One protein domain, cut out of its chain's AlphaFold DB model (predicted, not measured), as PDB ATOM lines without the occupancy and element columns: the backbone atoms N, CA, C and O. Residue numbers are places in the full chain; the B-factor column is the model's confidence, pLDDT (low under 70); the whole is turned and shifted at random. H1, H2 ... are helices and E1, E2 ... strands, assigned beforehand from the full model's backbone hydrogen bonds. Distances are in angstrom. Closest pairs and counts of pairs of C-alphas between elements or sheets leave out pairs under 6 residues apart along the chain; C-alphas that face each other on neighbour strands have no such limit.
ATOM      1  N   ILE A  26     213.853 148.626  82.280       57.78
ATOM      2  CA  ILE A  26     215.070 149.089  82.959       57.78
ATOM      3  C   ILE A  26     216.255 148.232  82.489       57.78
ATOM      4  O   ILE A  26     216.327 147.050  82.802       57.78
ATOM      5  N   TYR A  27     217.183 148.831  81.736       52.41
ATOM      6  CA  TYR A  27     218.325 148.138  81.113       52.41
ATOM      7  C   TYR A  27     219.470 147.789  82.085       52.41
ATOM      8  O   TYR A  27     220.343 146.994  81.749       52.41
ATOM      9  N   HIS A  28     219.445 148.335  83.305       59.16
ATOM     10  CA  HIS A  28     220.364 147.988  84.386       59.16
ATOM     11  C   HIS A  28     219.571 147.339  85.524       59.16
ATOM     12  O   HIS A  28     218.846 148.021  86.244       59.16
ATOM     13  N   PHE A  29     219.695 146.022  85.694       69.56
ATOM     14  CA  PHE A  29     219.039 145.266  86.770       69.56
ATOM     15  C   PHE A  29     219.723 145.497  88.126       69.56
ATOM     16  O   PHE A  29     220.149 144.548  88.785       69.56
ATOM     17  N   ALA A  30     219.875 146.755  88.535       82.25
ATOM     18  CA  ALA A  30     220.314 147.062  89.884       82.25
ATOM     19  C   ALA A  30     219.215 146.613  90.855       82.25
ATOM     20  O   ALA A  30     218.048 146.991  90.711       82.25
ATOM     21  N   LEU A  31     219.573 145.773  91.823       87.19
ATOM     22  CA  LEU A  31     218.636 145.355  92.858       87.19
ATOM     23  C   LEU A  31     218.264 146.564  93.719       87.19
ATOM     24  O   LEU A  31     219.101 147.424  93.988       87.19
ATOM     25  N   GLN A  32     217.014 146.628  94.177       87.50
ATOM     26  CA  GLN A  32     216.638 147.634  95.166       87.50
ATOM     27  C   GLN A  32     217.389 147.378  96.482       87.50
ATOM     28  O   GLN A  32     217.516 146.210  96.889       87.50
ATOM     29  N   PRO A  33     217.878 148.437  97.148       89.44
ATOM     30  CA  PRO A  33     218.566 148.300  98.420       89.44
ATOM     31  C   PRO A  33     217.611 147.745  99.477       89.44
ATOM     32  O   PRO A  33     216.433 148.094  99.522       89.44
ATOM     33  N   LYS A  34     218.125 146.849 100.323       88.25
ATOM     34  CA  LYS A  34     217.411 146.348 101.499       88.25
ATOM     35  C   LYS A  34     217.839 147.203 102.688       88.25
ATOM     36  O   LYS A  34     219.022 147.243 103.016       88.25
ATOM     37  N   MET A  35     216.888 147.896 103.307       87.25
ATOM     38  CA  MET A  35     217.140 148.717 104.492       87.25
ATOM     39  C   MET A  35     217.156 147.806 105.722       87.25
ATOM     40  O   MET A  35     216.105 147.415 106.219       87.25
ATOM     41  N   ILE A  36     218.353 147.427 106.164       86.31
ATOM     42  CA  ILE A  36     218.561 146.482 107.269       86.31
ATOM     43  C   ILE A  36     218.482 147.233 108.603       86.31
ATOM     44  O   ILE A  36     219.059 148.317 108.751       86.31
ATOM     45  N   LYS A  37     217.765 146.681 109.585       84.38
ATOM     46  CA  LYS A  37     217.742 147.234 110.952       84.38
ATOM     47  C   LYS A  37     219.036 146.884 111.689       84.38
ATOM     48  O   LYS A  37     219.652 145.870 111.405       84.38
ATOM     49  N   TYR A  38     219.417 147.679 112.689       82.19
ATOM     50  CA  TYR A  38     220.690 147.499 113.408       82.19
ATOM     51  C   TYR A  38     220.926 146.067 113.943       82.19
ATOM     52  O   TYR A  38     222.047 145.580 113.889       82.19
ATOM     53  N   ASN A  39     219.870 145.378 114.396       85.06
ATOM     54  CA  ASN A  39     219.953 144.025 114.969       85.06
ATOM     55  C   ASN A  39     219.653 142.892 113.972       85.06
ATOM     56  O   ASN A  39     219.519 141.740 114.379       85.06
ATOM     57  N   GLU A  40     219.456 143.195 112.691       87.25
ATOM     58  CA  GLU A  40     219.065 142.200 111.694       87.25
ATOM     59  C   GLU A  40     220.311 141.629 111.003       87.25
ATOM     60  O   GLU A  40     221.135 142.372 110.468       87.25
ATOM     61  N   SER A  41     220.468 140.303 111.030       88.00
ATOM     62  CA  SER A  41     221.585 139.637 110.359       88.00
ATOM     63  C   SER A  41     221.400 139.647 108.844       88.00
ATOM     64  O   SER A  41     220.291 139.481 108.332       88.00
ATOM     65  N   ILE A  42     222.506 139.806 108.123       85.62
ATOM     66  CA  ILE A  42     222.535 139.732 106.662       85.62
ATOM     67  C   ILE A  42     222.624 138.260 106.265       85.62
ATOM     68  O   ILE A  42     223.453 137.530 106.808       85.62
ATOM     69  N   ASP A  43     221.776 137.833 105.334       89.88
ATOM     70  CA  ASP A  43     221.836 136.481 104.786       89.88
ATOM     71  C   ASP A  43     223.079 136.364 103.883       89.88
ATOM     72  O   ASP A  43     223.235 137.183 102.971       89.88
ATOM     73  N   PRO A  44     223.989 135.400 104.106       89.56
ATOM     74  CA  PRO A  44     225.140 135.206 103.225       89.56
ATOM     75  C   PRO A  44     224.750 134.903 101.769       89.56
ATOM     76  O   PRO A  44     225.543 135.171 100.867       89.56
ATOM     77  N   GLU A  45     223.545 134.383 101.517       91.12
ATOM     78  CA  GLU A  45     223.051 134.081 100.168       91.12
ATOM     79  C   GLU A  45     222.343 135.274  99.495       91.12
ATOM     80  O   GLU A  45     221.898 135.169  98.345       91.12
ATOM     81  N   ASP A  46     222.256 136.437 100.161       88.88
ATOM     82  CA  ASP A  46     221.567 137.604  99.612       88.88
ATOM     83  C   ASP A  46     222.231 138.060  98.291       88.88
ATOM     84  O   ASP A  46     223.389 138.498  98.269       88.88
ATOM     85  N   PRO A  47     221.495 138.098  97.161       88.69
ATOM     86  CA  PRO A  47     222.072 138.424  95.854       88.69
ATOM     87  C   PRO A  47     222.589 139.868  95.765       88.69
ATOM     88  O   PRO A  47     223.291 140.212  94.815       88.69
ATOM     89  N   ARG A  48     222.238 140.717  96.739       86.88
ATOM     90  CA  ARG A  48     222.662 142.120  96.873       86.88
ATOM     91  C   ARG A  48     224.125 142.273  97.287       86.88
ATOM     92  O   ARG A  48     224.675 143.347  97.088       86.88
ATOM     93  N   LEU A  49     224.741 141.227  97.839       87.44
ATOM     94  CA  LEU A  49     226.163 141.232  98.191       87.44
ATOM     95  C   LEU A  49     227.065 141.138  96.953       87.44
ATOM     96  O   LEU A  49     228.186 141.633  96.965       87.44
ATOM     97  N   VAL A  50     226.564 140.512  95.883       87.94
ATOM     98  CA  VAL A  50     227.335 140.233  94.661       87.94
ATOM     99  C   VAL A  50     226.871 141.088  93.484       87.94
ATOM    100  O   VAL A  50     227.677 141.522  92.663       87.94
ATOM    101  N   LYS A  51     225.561 141.321  93.359       87.19
ATOM    102  CA  LYS A  51     224.990 142.085  92.245       87.19
ATOM    103  C   LYS A  51     224.998 143.576  92.553       87.19
ATOM    104  O   LYS A  51     224.901 143.983  93.704       87.19
ATOM    105  N   ALA A  52     225.027 144.391  91.501       89.19
ATOM    106  CA  ALA A  52     224.883 145.835  91.633       89.19
ATOM    107  C   ALA A  52     223.559 146.199  92.330       89.19
ATOM    108  O   ALA A  52     222.495 145.667  91.996       89.19
ATOM    109  N   VAL A  53     223.633 147.131  93.280       89.00
ATOM    110  CA  VAL A  53     222.495 147.629  94.060       89.00
ATOM    111  C   VAL A  53     222.286 149.103  93.736       89.00
ATOM    112  O   VAL A  53     223.243 149.865  93.603       89.00
ATOM    113  N   ALA A  54     221.030 149.504  93.572       89.19
ATOM    114  CA  ALA A  54     220.667 150.897  93.364       89.19
ATOM    115  C   ALA A  54     220.905 151.717  94.648       89.19
ATOM    116  O   ALA A  54     220.819 151.171  95.751       89.19
ATOM    117  N   PRO A  55     221.166 153.030  94.543       89.44
ATOM    118  CA  PRO A  55     221.249 153.883  95.723       89.44
ATOM    119  C   PRO A  55     219.927 153.877  96.508       89.44
ATOM    120  O   PRO A  55     218.847 153.712  95.934       89.44
ATOM    121  N   ALA A  56     220.019 154.085  97.823       88.88
ATOM    122  CA  ALA A  56     218.855 154.228  98.693       88.88
ATOM    123  C   ALA A  56     217.973 155.404  98.255       88.88
ATOM    124  O   ALA A  56     218.467 156.446  97.810       88.88
ATOM    125  N   GLN A  57     216.655 155.248  98.394       88.56
ATOM    126  CA  GLN A  57     215.746 156.348  98.113       88.56
ATOM    127  C   GLN A  57     215.920 157.457  99.152       88.56
ATOM    128  O   GLN A  57     216.064 157.201 100.342       88.56
ATOM    129  N   LYS A  58     215.806 158.712  98.708       89.75
ATOM    130  CA  LYS A  58     215.951 159.904  99.565       89.75
ATOM    131  C   LYS A  58     215.046 159.892 100.808       89.75
ATOM    132  O   LYS A  58     215.370 160.522 101.810       89.75
ATOM    133  N   TRP A  59     213.884 159.250 100.723       89.12
ATOM    134  CA  TRP A  59     212.841 159.302 101.751       89.12
ATOM    135  C   TRP A  59     212.720 158.020 102.572       89.12
ATOM    136  O   TRP A  59     211.799 157.919 103.377       89.12
ATOM    137  N   GLU A  60     213.625 157.070 102.365       89.56
ATOM    138  CA  GLU A  60     213.704 155.816 103.105       89.56
ATOM    139  C   GLU A  60     214.943 155.860 104.000       89.56
ATOM    140  O   GLU A  60     216.022 156.266 103.568       89.56
ATOM    141  N   HIS A  61     214.801 155.470 105.264       89.75
ATOM    142  CA  HIS A  61     215.923 155.396 106.197       89.75
ATOM    143  C   HIS A  61     215.696 154.310 107.251       89.75
ATOM    144  O   HIS A  61     214.566 153.929 107.534       89.75
ATOM    145  N   THR A  62     216.776 153.829 107.862       89.69
ATOM    146  CA  THR A  62     216.765 152.736 108.854       89.69
ATOM    147  C   THR A  62     216.458 153.186 110.285       89.69
ATOM    148  O   THR A  62     216.358 152.354 111.184       89.69
ATOM    149  N   GLY A  63     216.316 154.494 110.526       88.25
ATOM    150  CA  GLY A  63     215.998 155.028 111.855       88.25
ATOM    151  C   GLY A  63     214.663 154.514 112.412       88.25
ATOM    152  O   GLY A  63     213.711 154.317 111.662       88.25
ATOM    153  N   SER A  64     214.572 154.381 113.740       87.62
ATOM    154  CA  SER A  64     213.397 153.861 114.470       87.62
ATOM    155  C   SER A  64     212.087 154.596 114.187       87.62
ATOM    156  O   SER A  64     211.010 154.043 114.373       87.62
ATOM    157  N   ASN A  65     212.178 155.852 113.755       89.25
ATOM    158  CA  ASN A  65     211.029 156.719 113.515       89.25
ATOM    159  C   ASN A  65     210.450 156.551 112.100       89.25
ATOM    160  O   ASN A  65     209.487 157.233 111.752       89.25
ATOM    161  N   PHE A  66     211.072 155.719 111.258       91.94
ATOM    162  CA  PHE A  66     210.593 155.450 109.911       91.94
ATOM    163  C   PHE A  66     209.462 154.430 109.926       91.94
ATOM    164  O   PHE A  66     209.592 153.353 110.504       91.94
ATOM    165  N   ASP A  67     208.398 154.749 109.203       94.31
ATOM    166  CA  ASP A  67     207.332 153.813 108.891       94.31
ATOM    167  C   ASP A  67     207.003 153.907 107.399       94.31
ATOM    168  O   ASP A  67     206.783 154.997 106.854       94.31
ATOM    169  N   GLU A  68     206.993 152.756 106.730       93.19
ATOM    170  CA  GLU A  68     206.797 152.656 105.286       93.19
ATOM    171  C   GLU A  68     205.392 153.122 104.889       93.19
ATOM    172  O   GLU A  68     205.237 153.885 103.929       93.19
ATOM    173  N   LEU A  69     204.373 152.723 105.658       95.31
ATOM    174  CA  LEU A  69     202.980 153.069 105.376       95.31
ATOM    175  C   LEU A  69     202.787 154.586 105.449       95.31
ATOM    176  O   LEU A  69     202.239 155.197 104.529       95.31
ATOM    177  N   VAL A  70     203.313 155.214 106.500       96.00
ATOM    178  CA  VAL A  70     203.245 156.668 106.689       96.00
ATOM    179  C   VAL A  70     204.018 157.397 105.589       96.00
ATOM    180  O   VAL A  70     203.517 158.377 105.034       96.00
ATOM    181  N   SER A  71     205.209 156.919 105.214       95.00
ATOM    182  CA  SER A  71     205.991 157.519 104.123       95.00
ATOM    183  C   SER A  71     205.247 157.466 102.782       95.00
ATOM    184  O   SER A  71     205.296 158.427 101.996       95.00
ATOM    185  N   ARG A  72     204.505 156.379 102.538       95.12
ATOM    186  CA  ARG A  72     203.659 156.209 101.352       95.12
ATOM    187  C   ARG A  72     202.467 157.166 101.364       95.12
ATOM    188  O   ARG A  72     202.250 157.835 100.357       95.12
ATOM    189  N   ILE A  73     201.775 157.315 102.497       96.31
ATOM    190  CA  ILE A  73     200.688 158.299 102.667       96.31
ATOM    191  C   ILE A  73     201.198 159.720 102.403       96.31
ATOM    192  O   ILE A  73     200.612 160.445 101.601       96.31
ATOM    193  N   VAL A  74     202.339 160.101 102.988       96.81
ATOM    194  CA  VAL A  74     202.971 161.409 102.729       96.81
ATOM    195  C   VAL A  74     203.264 161.584 101.235       96.81
ATOM    196  O   VAL A  74     203.094 162.676 100.698       96.81
ATOM    197  N   GLY A  75     203.680 160.518 100.542       95.94
ATOM    198  CA  GLY A  75     203.841 160.509  99.086       95.94
ATOM    199  C   GLY A  75     202.553 160.786  98.326       95.94
ATOM    200  O   GLY A  75     202.562 161.651  97.457       95.94
ATOM    201  N   MET A  76     201.458 160.123  98.690       96.19
ATOM    202  CA  MET A  76     200.148 160.321  98.059       96.19
ATOM    203  C   MET A  76     199.588 161.730  98.291       96.19
ATOM    204  O   MET A  76     198.947 162.283  97.406       96.19
ATOM    205  N   MET A  77     199.853 162.326  99.457       96.06
ATOM    206  CA  MET A  77     199.426 163.690  99.792       96.06
ATOM    207  C   MET A  77     200.298 164.781  99.159       96.06
ATOM    208  O   MET A  77     199.922 165.951  99.171       96.06
ATOM    209  N   THR A  78     201.489 164.438  98.663       96.88
ATOM    210  CA  THR A  78     202.423 165.430  98.121       96.88
ATOM    211  C   THR A  78     201.904 165.960  96.788       96.88
ATOM    212  O   THR A  78     201.788 165.222  95.812       96.88
ATOM    213  N   ILE A  79     201.677 167.268  96.723       96.62
ATOM    214  CA  ILE A  79     201.269 167.983  95.510       96.62
ATOM    215  C   ILE A  79     202.447 168.849  95.054       96.62
ATOM    216  O   ILE A  79     203.154 169.418  95.880       96.62
ATOM    217  N   ARG A  80     202.711 168.914  93.740       95.69
ATOM    218  CA  ARG A  80     203.785 169.741  93.136       95.69
ATOM    219  C   ARG A  80     205.200 169.509  93.703       95.69
ATOM    220  O   ARG A  80     206.071 170.357  93.565       95.69
ATOM    221  N   GLY A  81     205.448 168.352  94.317       94.25
ATOM    222  CA  GLY A  81     206.736 168.033  94.942       94.25
ATOM    223  C   GLY A  81     206.954 168.662  96.324       94.25
ATOM    224  O   GLY A  81     208.012 168.457  96.918       94.25
ATOM    225  N   GLU A  82     205.959 169.359  96.882       96.44
ATOM    226  CA  GLU A  82     206.019 170.018  98.195       96.44
ATOM    227  C   GLU A  82     205.854 169.013  99.349       96.44
ATOM    228  O   GLU A  82     204.884 169.009 100.110       96.44
ATOM    229  N   ARG A  83     206.827 168.107  99.491       95.06
ATOM    230  CA  ARG A  83     206.766 167.013 100.476       95.06
ATOM    231  C   ARG A  83     206.852 167.505 101.924       95.06
ATOM    232  O   ARG A  83     206.374 166.831 102.833       95.06
ATOM    233  N   GLU A  84     207.462 168.663 102.160       96.19
ATOM    234  CA  GLU A  84     207.562 169.259 103.498       96.19
ATOM    235  C   GLU A  84     206.200 169.702 104.030       96.19
ATOM    236  O   GLU A  84     205.885 169.427 105.188       96.19
ATOM    237  N   VAL A  85     205.365 170.284 103.165       97.62
ATOM    238  CA  VAL A  85     203.984 170.659 103.491       97.62
ATOM    239  C   VAL A  85     203.180 169.407 103.836       97.62
ATOM    240  O   VAL A  85     202.597 169.335 104.915       97.62
ATOM    241  N   ALA A  86     203.244 168.370 102.995       97.81
ATOM    242  CA  ALA A  86     202.578 167.092 103.264       97.81
ATOM    243  C   ALA A  86     203.037 166.461 104.595       97.81
ATOM    244  O   ALA A  86     202.224 165.955 105.368       97.81
ATOM    245  N   ARG A  87     204.336 166.540 104.915       96.44
ATOM    246  CA  ARG A  87     204.877 166.060 106.194       96.44
ATOM    247  C   ARG A  87     204.356 166.877 107.379       96.44
ATOM    248  O   ARG A  87     204.075 166.296 108.422       96.44
ATOM    249  N   ASN A  88     204.224 168.194 107.241       98.06
ATOM    250  CA  ASN A  88     203.666 169.048 108.291       98.06
ATOM    251  C   ASN A  88     202.196 168.719 108.559       98.06
ATOM    252  O   ASN A  88     201.829 168.540 109.718       98.06
ATOM    253  N   VAL A  89     201.396 168.521 107.511       98.12
ATOM    254  CA  VAL A  89     200.005 168.062 107.652       98.12
ATOM    255  C   VAL A  89     199.953 166.705 108.361       98.12
ATOM    256  O   VAL A  89     199.184 166.533 109.304       98.12
ATOM    257  N   MET A  90     200.825 165.758 108.005       97.56
ATOM    258  CA  MET A  90     200.891 164.470 108.708       97.56
ATOM    259  C   MET A  90     201.322 164.592 110.179       97.56
ATOM    260  O   MET A  90     200.825 163.866 111.034       97.56
ATOM    261  N   ARG A  91     202.197 165.541 110.528       97.25
ATOM    262  CA  ARG A  91     202.530 165.818 111.937       97.25
ATOM    263  C   ARG A  91     201.342 166.390 112.705       97.25
ATOM    264  O   ARG A  91     201.134 166.015 113.857       97.25
ATOM    265  N   MET A  92     200.577 167.284 112.079       98.19
ATOM    266  CA  MET A  92     199.370 167.854 112.678       98.19
ATOM    267  C   MET A  92     198.311 166.775 112.897       98.19
ATOM    268  O   MET A  92     197.809 166.647 114.005       98.19
ATOM    269  N   THR A  93     198.045 165.927 111.902       97.75
ATOM    270  CA  THR A  93     197.085 164.818 112.054       97.75
ATOM    271  C   THR A  93     197.494 163.846 113.160       97.75
ATOM    272  O   THR A  93     196.655 163.480 113.975       97.75
ATOM    273  N   PHE A  94     198.777 163.490 113.277       97.25
ATOM    274  CA  PHE A  94     199.255 162.671 114.396       97.25
ATOM    275  C   PHE A  94     199.058 163.327 115.761       97.25
ATOM    276  O   PHE A  94     198.705 162.638 116.721       97.25
ATOM    277  N   ARG A  95     199.279 164.643 115.859       96.94
ATOM    278  CA  ARG A  95     198.984 165.408 117.074       96.94
ATOM    279  C   ARG A  95     197.495 165.324 117.404       96.94
ATOM    280  O   ARG A  95     197.179 164.978 118.536       96.94
ATOM    281  N   GLU A  96     196.615 165.592 116.443       97.00
ATOM    282  CA  GLU A  96     195.164 165.576 116.666       97.00
ATOM    283  C   GLU A  96     194.660 164.189 117.068       97.00
ATOM    284  O   GLU A  96     193.970 164.063 118.075       97.00
ATOM    285  N   ILE A  97     195.080 163.130 116.363       95.31
ATOM    286  CA  ILE A  97     194.741 161.745 116.724       95.31
ATOM    287  C   ILE A  97     195.145 161.478 118.173       95.31
ATOM    288  O   ILE A  97     194.337 160.997 118.961       95.31
ATOM    289  N   LYS A  98     196.377 161.831 118.552       93.62
ATOM    290  CA  LYS A  98     196.862 161.591 119.912       93.62
ATOM    291  C   LYS A  98     196.094 162.404 120.959       93.62
ATOM    292  O   LYS A  98     195.790 161.860 122.014       93.62
ATOM    293  N   LEU A  99     195.775 163.671 120.688       93.38
ATOM    294  CA  LEU A  99     194.996 164.518 121.601       93.38
ATOM    295  C   LEU A  99     193.583 163.966 121.815       93.38
ATOM    296  O   LEU A  99     193.144 163.852 122.956       93.38
ATOM    297  N   ILE A 100     192.911 163.567 120.732       92.62
ATOM    298  CA  ILE A 100     191.581 162.954 120.780       92.62
ATOM    299  C   ILE A 100     191.625 161.658 121.598       92.62
ATOM    300  O   ILE A 100     190.808 161.475 122.495       92.62
ATOM    301  N   GLN A 101     192.607 160.786 121.342       90.06
ATOM    302  CA  GLN A 101     192.728 159.517 122.067       90.06
ATOM    303  C   GLN A 101     193.002 159.719 123.561       90.06
ATOM    304  O   GLN A 101     192.394 159.034 124.376       90.06
ATOM    305  N   VAL A 102     193.856 160.680 123.932       89.50
ATOM    306  CA  VAL A 102     194.145 161.002 125.342       89.50
ATOM    307  C   VAL A 102     192.918 161.563 126.063       89.50
ATOM    308  O   VAL A 102     192.725 161.288 127.243       89.50
ATOM    309  N   HIS A 103     192.082 162.342 125.373       85.44
ATOM    310  CA  HIS A 103     190.865 162.890 125.971       85.44
ATOM    311  C   HIS A 103     189.782 161.824 126.187       85.44
ATOM    312  O   HIS A 103     189.026 161.907 127.148       85.44
ATOM    313  N   ILE A 104     189.720 160.815 125.311       82.94
ATOM    314  CA  ILE A 104     188.739 159.720 125.375       82.94
ATOM    315  C   ILE A 104     189.192 158.597 126.325       82.94
ATOM    316  O   ILE A 104     188.364 157.837 126.828       82.94
ATOM    317  N   SER A 105     190.496 158.451 126.574       72.56
ATOM    318  CA  SER A 105     191.053 157.371 127.390       72.56
ATOM    319  C   SER A 105     190.810 157.583 128.891       72.56
ATOM    320  O   SER A 105     191.736 157.867 129.646       72.56
ATOM    321  N   GLU A 106     189.569 157.397 129.339       66.88
ATOM    322  CA  GLU A 106     189.233 157.215 130.761       66.88
ATOM    323  C   GLU A 106     189.652 155.820 131.274       66.88
ATOM    324  O   GLU A 106     189.673 155.567 132.476       66.88
ATOM    325  N   SER A 107     190.023 154.901 130.369       64.25
ATOM    326  CA  SER A 107     190.437 153.531 130.685       64.25
ATOM    327  C   SER A 107     191.743 153.127 129.985       64.25
ATOM    328  O   SER A 107     192.065 153.593 128.893       64.25
ATOM    329  N   ASN A 108     192.483 152.203 130.608       64.88
ATOM    330  CA  ASN A 108     193.797 151.715 130.155       64.88
ATOM    331  C   ASN A 108     193.765 150.865 128.864       64.88
ATOM    332  O   ASN A 108     194.806 150.367 128.441       64.88
ATOM    333  N   ALA A 109     192.593 150.647 128.259       70.94
ATOM    334  CA  ALA A 109     192.427 149.774 127.094       70.94
ATOM    335  C   ALA A 109     192.603 150.493 125.741       70.94
ATOM    336  O   ALA A 109     192.672 149.837 124.702       70.94
ATOM    337  N   THR A 110     192.667 151.827 125.728       76.62
ATOM    338  CA  THR A 110     192.685 152.612 124.486       76.62
ATOM    339  C   THR A 110     194.087 152.703 123.876       76.62
ATOM    340  O   THR A 110     195.067 153.024 124.549       76.62
ATOM    341  N   VAL A 111     194.192 152.470 122.564       81.06
ATOM    342  CA  VAL A 111     195.447 152.592 121.808       81.06
ATOM    343  C   VAL A 111     195.794 154.071 121.598       81.06
ATOM    344  O   VAL A 111     195.196 154.759 120.778       81.06
ATOM    345  N   ILE A 112     196.803 154.562 122.325       86.69
ATOM    346  CA  ILE A 112     197.225 155.978 122.282       86.69
ATOM    347  C   ILE A 112     198.195 156.270 121.122       86.69
ATOM    348  O   ILE A 112     198.319 157.415 120.680       86.69
ATOM    349  N   ASN A 113     198.931 155.265 120.632       92.25
ATOM    350  CA  ASN A 113     199.930 155.477 119.585       92.25
ATOM    351  C   ASN A 113     199.241 155.784 118.239       92.25
ATOM    352  O   ASN A 113     198.546 154.924 117.698       92.25
ATOM    353  N   PRO A 114     199.445 156.972 117.644       95.25
ATOM    354  CA  PRO A 114     198.745 157.331 116.418       95.25
ATOM    355  C   PRO A 114     199.190 156.487 115.215       95.25
ATOM    356  O   PRO A 114     198.400 156.264 114.302       95.25
ATOM    357  N   THR A 115     200.425 155.973 115.207       95.31
ATOM    358  CA  THR A 115     200.915 155.116 114.121       95.31
ATOM    359  C   THR A 115     200.127 153.810 114.054       95.31
ATOM    360  O   THR A 115     199.669 153.432 112.980       95.31
ATOM    361  N   THR A 116     199.900 153.148 115.192       95.06
ATOM    362  CA  THR A 116     199.141 151.886 115.237       95.06
ATOM    363  C   THR A 116     197.683 152.094 114.844       95.06
ATOM    364  O   THR A 116     197.151 151.296 114.078       95.06
ATOM    365  N   VAL A 117     197.077 153.215 115.258       94.88
ATOM    366  CA  VAL A 117     195.717 153.593 114.840       94.88
ATOM    367  C   VAL A 117     195.623 153.727 113.317       94.88
ATOM    368  O   VAL A 117     194.667 153.238 112.723       94.88
ATOM    369  N   ILE A 118     196.616 154.335 112.657       96.25
ATOM    370  CA  ILE A 118     196.621 154.433 111.189       96.25
ATOM    371  C   ILE A 118     196.774 153.058 110.530       96.25
ATOM    372  O   ILE A 118     196.063 152.781 109.564       96.25
ATOM    373  N   HIS A 119     197.660 152.187 111.025       96.94
ATOM    374  CA  HIS A 119     197.807 150.827 110.482       96.94
ATOM    375  C   HIS A 119     196.500 150.037 110.564       96.94
ATOM    376  O   HIS A 119     196.083 149.425 109.579       96.94
ATOM    377  N   GLU A 120     195.830 150.089 111.713       96.12
ATOM    378  CA  GLU A 120     194.533 149.443 111.917       96.12
ATOM    379  C   GLU A 120     193.448 150.058 111.033       96.12
ATOM    380  O   GLU A 120     192.711 149.328 110.370       96.12
ATOM    381  N   ALA A 121     193.385 151.389 110.945       96.19
ATOM    382  CA  ALA A 121     192.429 152.079 110.088       96.19
ATOM    383  C   ALA A 121     192.612 151.692 108.614       96.19
ATOM    384  O   ALA A 121     191.635 151.376 107.939       96.19
ATOM    385  N   VAL A 122     193.851 151.650 108.116       96.69
ATOM    386  CA  VAL A 122     194.126 151.223 106.738       96.69
ATOM    387  C   VAL A 122     193.716 149.770 106.537       96.69
ATOM    388  O   VAL A 122     193.009 149.485 105.577       96.69
ATOM    389  N   LYS A 123     194.080 148.866 107.453       96.56
ATOM    390  CA  LYS A 123     193.689 147.449 107.387       96.56
ATOM    391  C   LYS A 123     192.168 147.258 107.370       96.56
ATOM    392  O   LYS A 123     191.667 146.387 106.666       96.56
ATOM    393  N   ASN A 124     191.429 148.069 108.116       96.94
ATOM    394  CA  ASN A 124     189.970 147.991 108.155       96.94
ATOM    395  C   ASN A 124     189.327 148.585 106.892       96.94
ATOM    396  O   ASN A 124     188.282 148.118 106.453       96.94
ATOM    397  N   CYS A 125     189.962 149.591 106.287       96.38
ATOM    398  CA  CYS A 125     189.492 150.238 105.064       96.38
ATOM    399  C   CYS A 125     189.937 149.528 103.773       96.38
ATOM    400  O   CYS A 125     189.464 149.892 102.695       96.38
ATOM    401  N   THR A 126     190.846 148.547 103.831       95.06
ATOM    402  CA  THR A 126     191.264 147.802 102.634       95.06
ATOM    403  C   THR A 126     190.143 146.879 102.147       95.06
ATOM    404  O   THR A 126     189.708 146.010 102.905       95.06
ATOM    405  N   PRO A 127     189.673 147.027 100.893       95.25
ATOM    406  CA  PRO A 127     188.609 146.186 100.360       95.25
ATOM    407  C   PRO A 127     189.098 144.750 100.152       95.25
ATOM    408  O   PRO A 127     190.222 144.528  99.706       95.25
ATOM    409  N   LEU A 128     188.224 143.781 100.434       93.31
ATOM    410  CA  LEU A 128     188.528 142.357 100.260       93.31
ATOM    411  C   LEU A 128     188.378 141.883  98.811       93.31
ATOM    412  O   LEU A 128     189.059 140.949  98.409       93.31
ATOM    413  N   LEU A 129     187.477 142.505  98.049       94.44
ATOM    414  CA  LEU A 129     187.133 142.100  96.688       94.44
ATOM    415  C   LEU A 129     187.451 143.232  95.715       94.44
ATOM    416  O   LEU A 129     187.110 144.392  95.973       94.44
ATOM    417  N   LEU A 130     188.062 142.894  94.580       93.88
ATOM    418  CA  LEU A 130     188.353 143.837  93.502       93.88
ATOM    419  C   LEU A 130     187.533 143.472  92.263       93.88
ATOM    420  O   LEU A 130     187.391 142.306  91.910       93.88
ATOM    421  N   LEU A 131     186.986 144.480  91.584       95.31
ATOM    422  CA  LEU A 131     186.293 144.284  90.312       95.31
ATOM    423  C   LEU A 131     187.264 144.528  89.160       95.31
ATOM    424  O   LEU A 131     187.750 145.647  88.984       95.31
ATOM    425  N   GLN A 132     187.495 143.511  88.337       95.12
ATOM    426  CA  GLN A 132     188.242 143.635  87.093       95.12
ATOM    427  C   GLN A 132     187.291 143.663  85.898       95.12
ATOM    428  O   GLN A 132     186.443 142.788  85.724       95.12
ATOM    429  N   SER A 133     187.467 144.663  85.038       95.44
ATOM    430  CA  SER A 133     186.757 144.743  83.763       95.44
ATOM    431  C   SER A 133     187.359 143.762  82.756       95.44
ATOM    432  O   SER A 133     188.534 143.872  82.403       95.44
ATOM    433  N   VAL A 134     186.553 142.822  82.263       95.69
ATOM    434  CA  VAL A 134     186.936 141.829  81.255       95.69
ATOM    435  C   VAL A 134     186.074 142.023  80.003       95.69
ATOM    436  O   VAL A 134     184.851 141.873  80.078       95.69
ATOM    437  N   PRO A 135     186.670 142.345  78.840       95.94
ATOM    438  CA  PRO A 135     185.925 142.440  77.590       95.94
ATOM    439  C   PRO A 135     185.529 141.047  77.084       95.94
ATOM    440  O   PRO A 135     186.384 140.182  76.883       95.94
ATOM    441  N   ARG A 136     184.235 140.831  76.833       95.38
ATOM    442  CA  ARG A 136     183.692 139.645  76.148       95.38
ATOM    443  C   ARG A 136     182.530 140.066  75.251       95.38
ATOM    444  O   ARG A 136     181.631 140.767  75.695       95.38
ATOM    445  N   GLY A 137     182.560 139.665  73.978       93.12
ATOM    446  CA  GLY A 137     181.467 139.942  73.036       93.12
ATOM    447  C   GLY A 137     181.149 141.431  72.831       93.12
ATOM    448  O   GLY A 137     179.993 141.777  72.638       93.12
ATOM    449  N   GLY A 138     182.146 142.320  72.930       93.75
ATOM    450  CA  GLY A 138     181.947 143.773  72.802       93.75
ATOM    451  C   GLY A 138     181.429 144.475  74.066       93.75
ATOM    452  O   GLY A 138     181.293 145.694  74.060       93.75
ATOM    453  N   ILE A 139     181.192 143.741  75.159       95.75
ATOM    454  CA  ILE A 139     180.737 144.273  76.450       95.75
ATOM    455  C   ILE A 139     181.846 144.094  77.500       95.75
ATOM    456  O   ILE A 139     182.592 143.113  77.478       95.75
ATOM    457  N   LEU A 140     181.967 145.050  78.426       96.81
ATOM    458  CA  LEU A 140     182.887 144.980  79.565       96.81
ATOM    459  C   LEU A 140     182.161 144.436  80.800       96.81
ATOM    460  O   LEU A 140     181.341 145.129  81.401       96.81
ATOM    461  N   TYR A 141     182.495 143.212  81.202       96.81
ATOM    462  CA  TYR A 141     181.971 142.596  82.421       96.81
ATOM    463  C   TYR A 141     182.850 142.943  83.614       96.81
ATOM    464  O   TYR A 141     184.070 142.843  83.524       96.81
ATOM    465  N   LYS A 142     182.243 143.307  84.745       96.25
ATOM    466  CA  LYS A 142     182.961 143.485  86.012       96.25
ATOM    467  C   LYS A 142     182.967 142.161  86.766       96.25
ATOM    468  O   LYS A 142     181.941 141.758  87.307       96.25
ATOM    469  N   VAL A 143     184.105 141.483  86.758       95.94
ATOM    470  CA  VAL A 143     184.300 140.190  87.420       95.94
ATOM    471  C   VAL A 143     185.029 140.413  88.739       95.94
ATOM    472  O   VAL A 143     185.975 141.195  88.789       95.94
ATOM    473  N   ILE A 144     184.572 139.748  89.799       94.38
ATOM    474  CA  ILE A 144     185.227 139.772  91.109       94.38
ATOM    475  C   ILE A 144     186.493 138.905  91.052       94.38
ATOM    476  O   ILE A 144     186.433 137.780  90.552       94.38
ATOM    477  N   ILE A 145     187.609 139.436  91.559       87.12
ATOM    478  CA  ILE A 145     188.907 138.763  91.729       87.12
ATOM    479  C   ILE A 145     189.319 138.821  93.195       87.12
ATOM    480  O   ILE A 145     189.056 139.871  93.832       87.12
TER     481      ILE A 145
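What this domain is: This is residues 26 to 145 of the 145 residues of the protein "Small subunit ribosomal protein S7" of Schistosoma bovis (UniProt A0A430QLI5). An open, spread-out model: three helices make a loose cluster, with the hairpin of E1 and E2 held far out from them at one end and a long looping stretch, residues 26 to 67, reaching away from the cluster elsewhere. In the cluster H1 and H2 form a V, and the first residues of H3 pack on H2 further along it. The printed part has 120 residues with three named helices and two named strands, in the order H1, H2, H3, E1, E2; the sheet has the order E1 - E2 and is antiparallel. The class is mixed, helices and strands, with 56 residues, under half, in named elements. The whole is only just extended, close to loose, with a radius of gyration of the C-alphas of 20.7 A and spans of 55 by 51 by 33 A.

How they stand to each other: Strands E1, residues 131 to 136, and E2, residues 139 to 144, form a hairpin with an angle of 145 degrees between their directions. N 134 and O 141 are within hydrogen-bond range at 2.8 A, and N 141 and O 134 at 2.9 A. A tight link of 5 residues joins E1 to H3, residues 114 to 125, and H3 is apart from E2. With residues 114 to 115 alone, H3 touches residues 94 to 98 of H2, residues 83 to 104; the closest C-alphas, those of Phe 94 and Pro 114, are 5.7 A apart. The lines of H2 and H3 are about perpendicular, at 86 degrees. H1, residues 68 to 77, touches residues 83 to 90 of H2, with the closest C-alphas, those of Val 74 and Ala 86, 5.7 A apart. H1 and H2 run opposite ways at a steep tilt of 64 degrees. H1 and H3 are close but not clearly touching, with the closest C-alphas, those of Leu 69 and His 119, 7.6 A apart. H1 and H2 are apart from both strands. In H1, H2 and H3 every O i to N i+4 pair is within hydrogen-bond range.

Where its parts are: E1 is 15.1 A long and E2 16.0 A, ending at C-alpha 144 (185.227, 139.772, 91.109). H3 is 16.3 A long. H2, the longest helix, measures 31.6 A and begins at C-alpha 83 (206.766, 167.013, 100.476). H1 is 14.4 A long and begins at C-alpha 68 (206.797, 152.656, 105.286).

The domain as a whole: The two C-alphas farthest apart, those of Glu 106 and Gly 137, are 60.8 A from each other. The printed part has no cut. No link between named elements is long. Residues 26 to 67 hold no named element. Mean pLDDT of the printed part is 90.3; residues 26 to 29 and 106 to 108 are under 70.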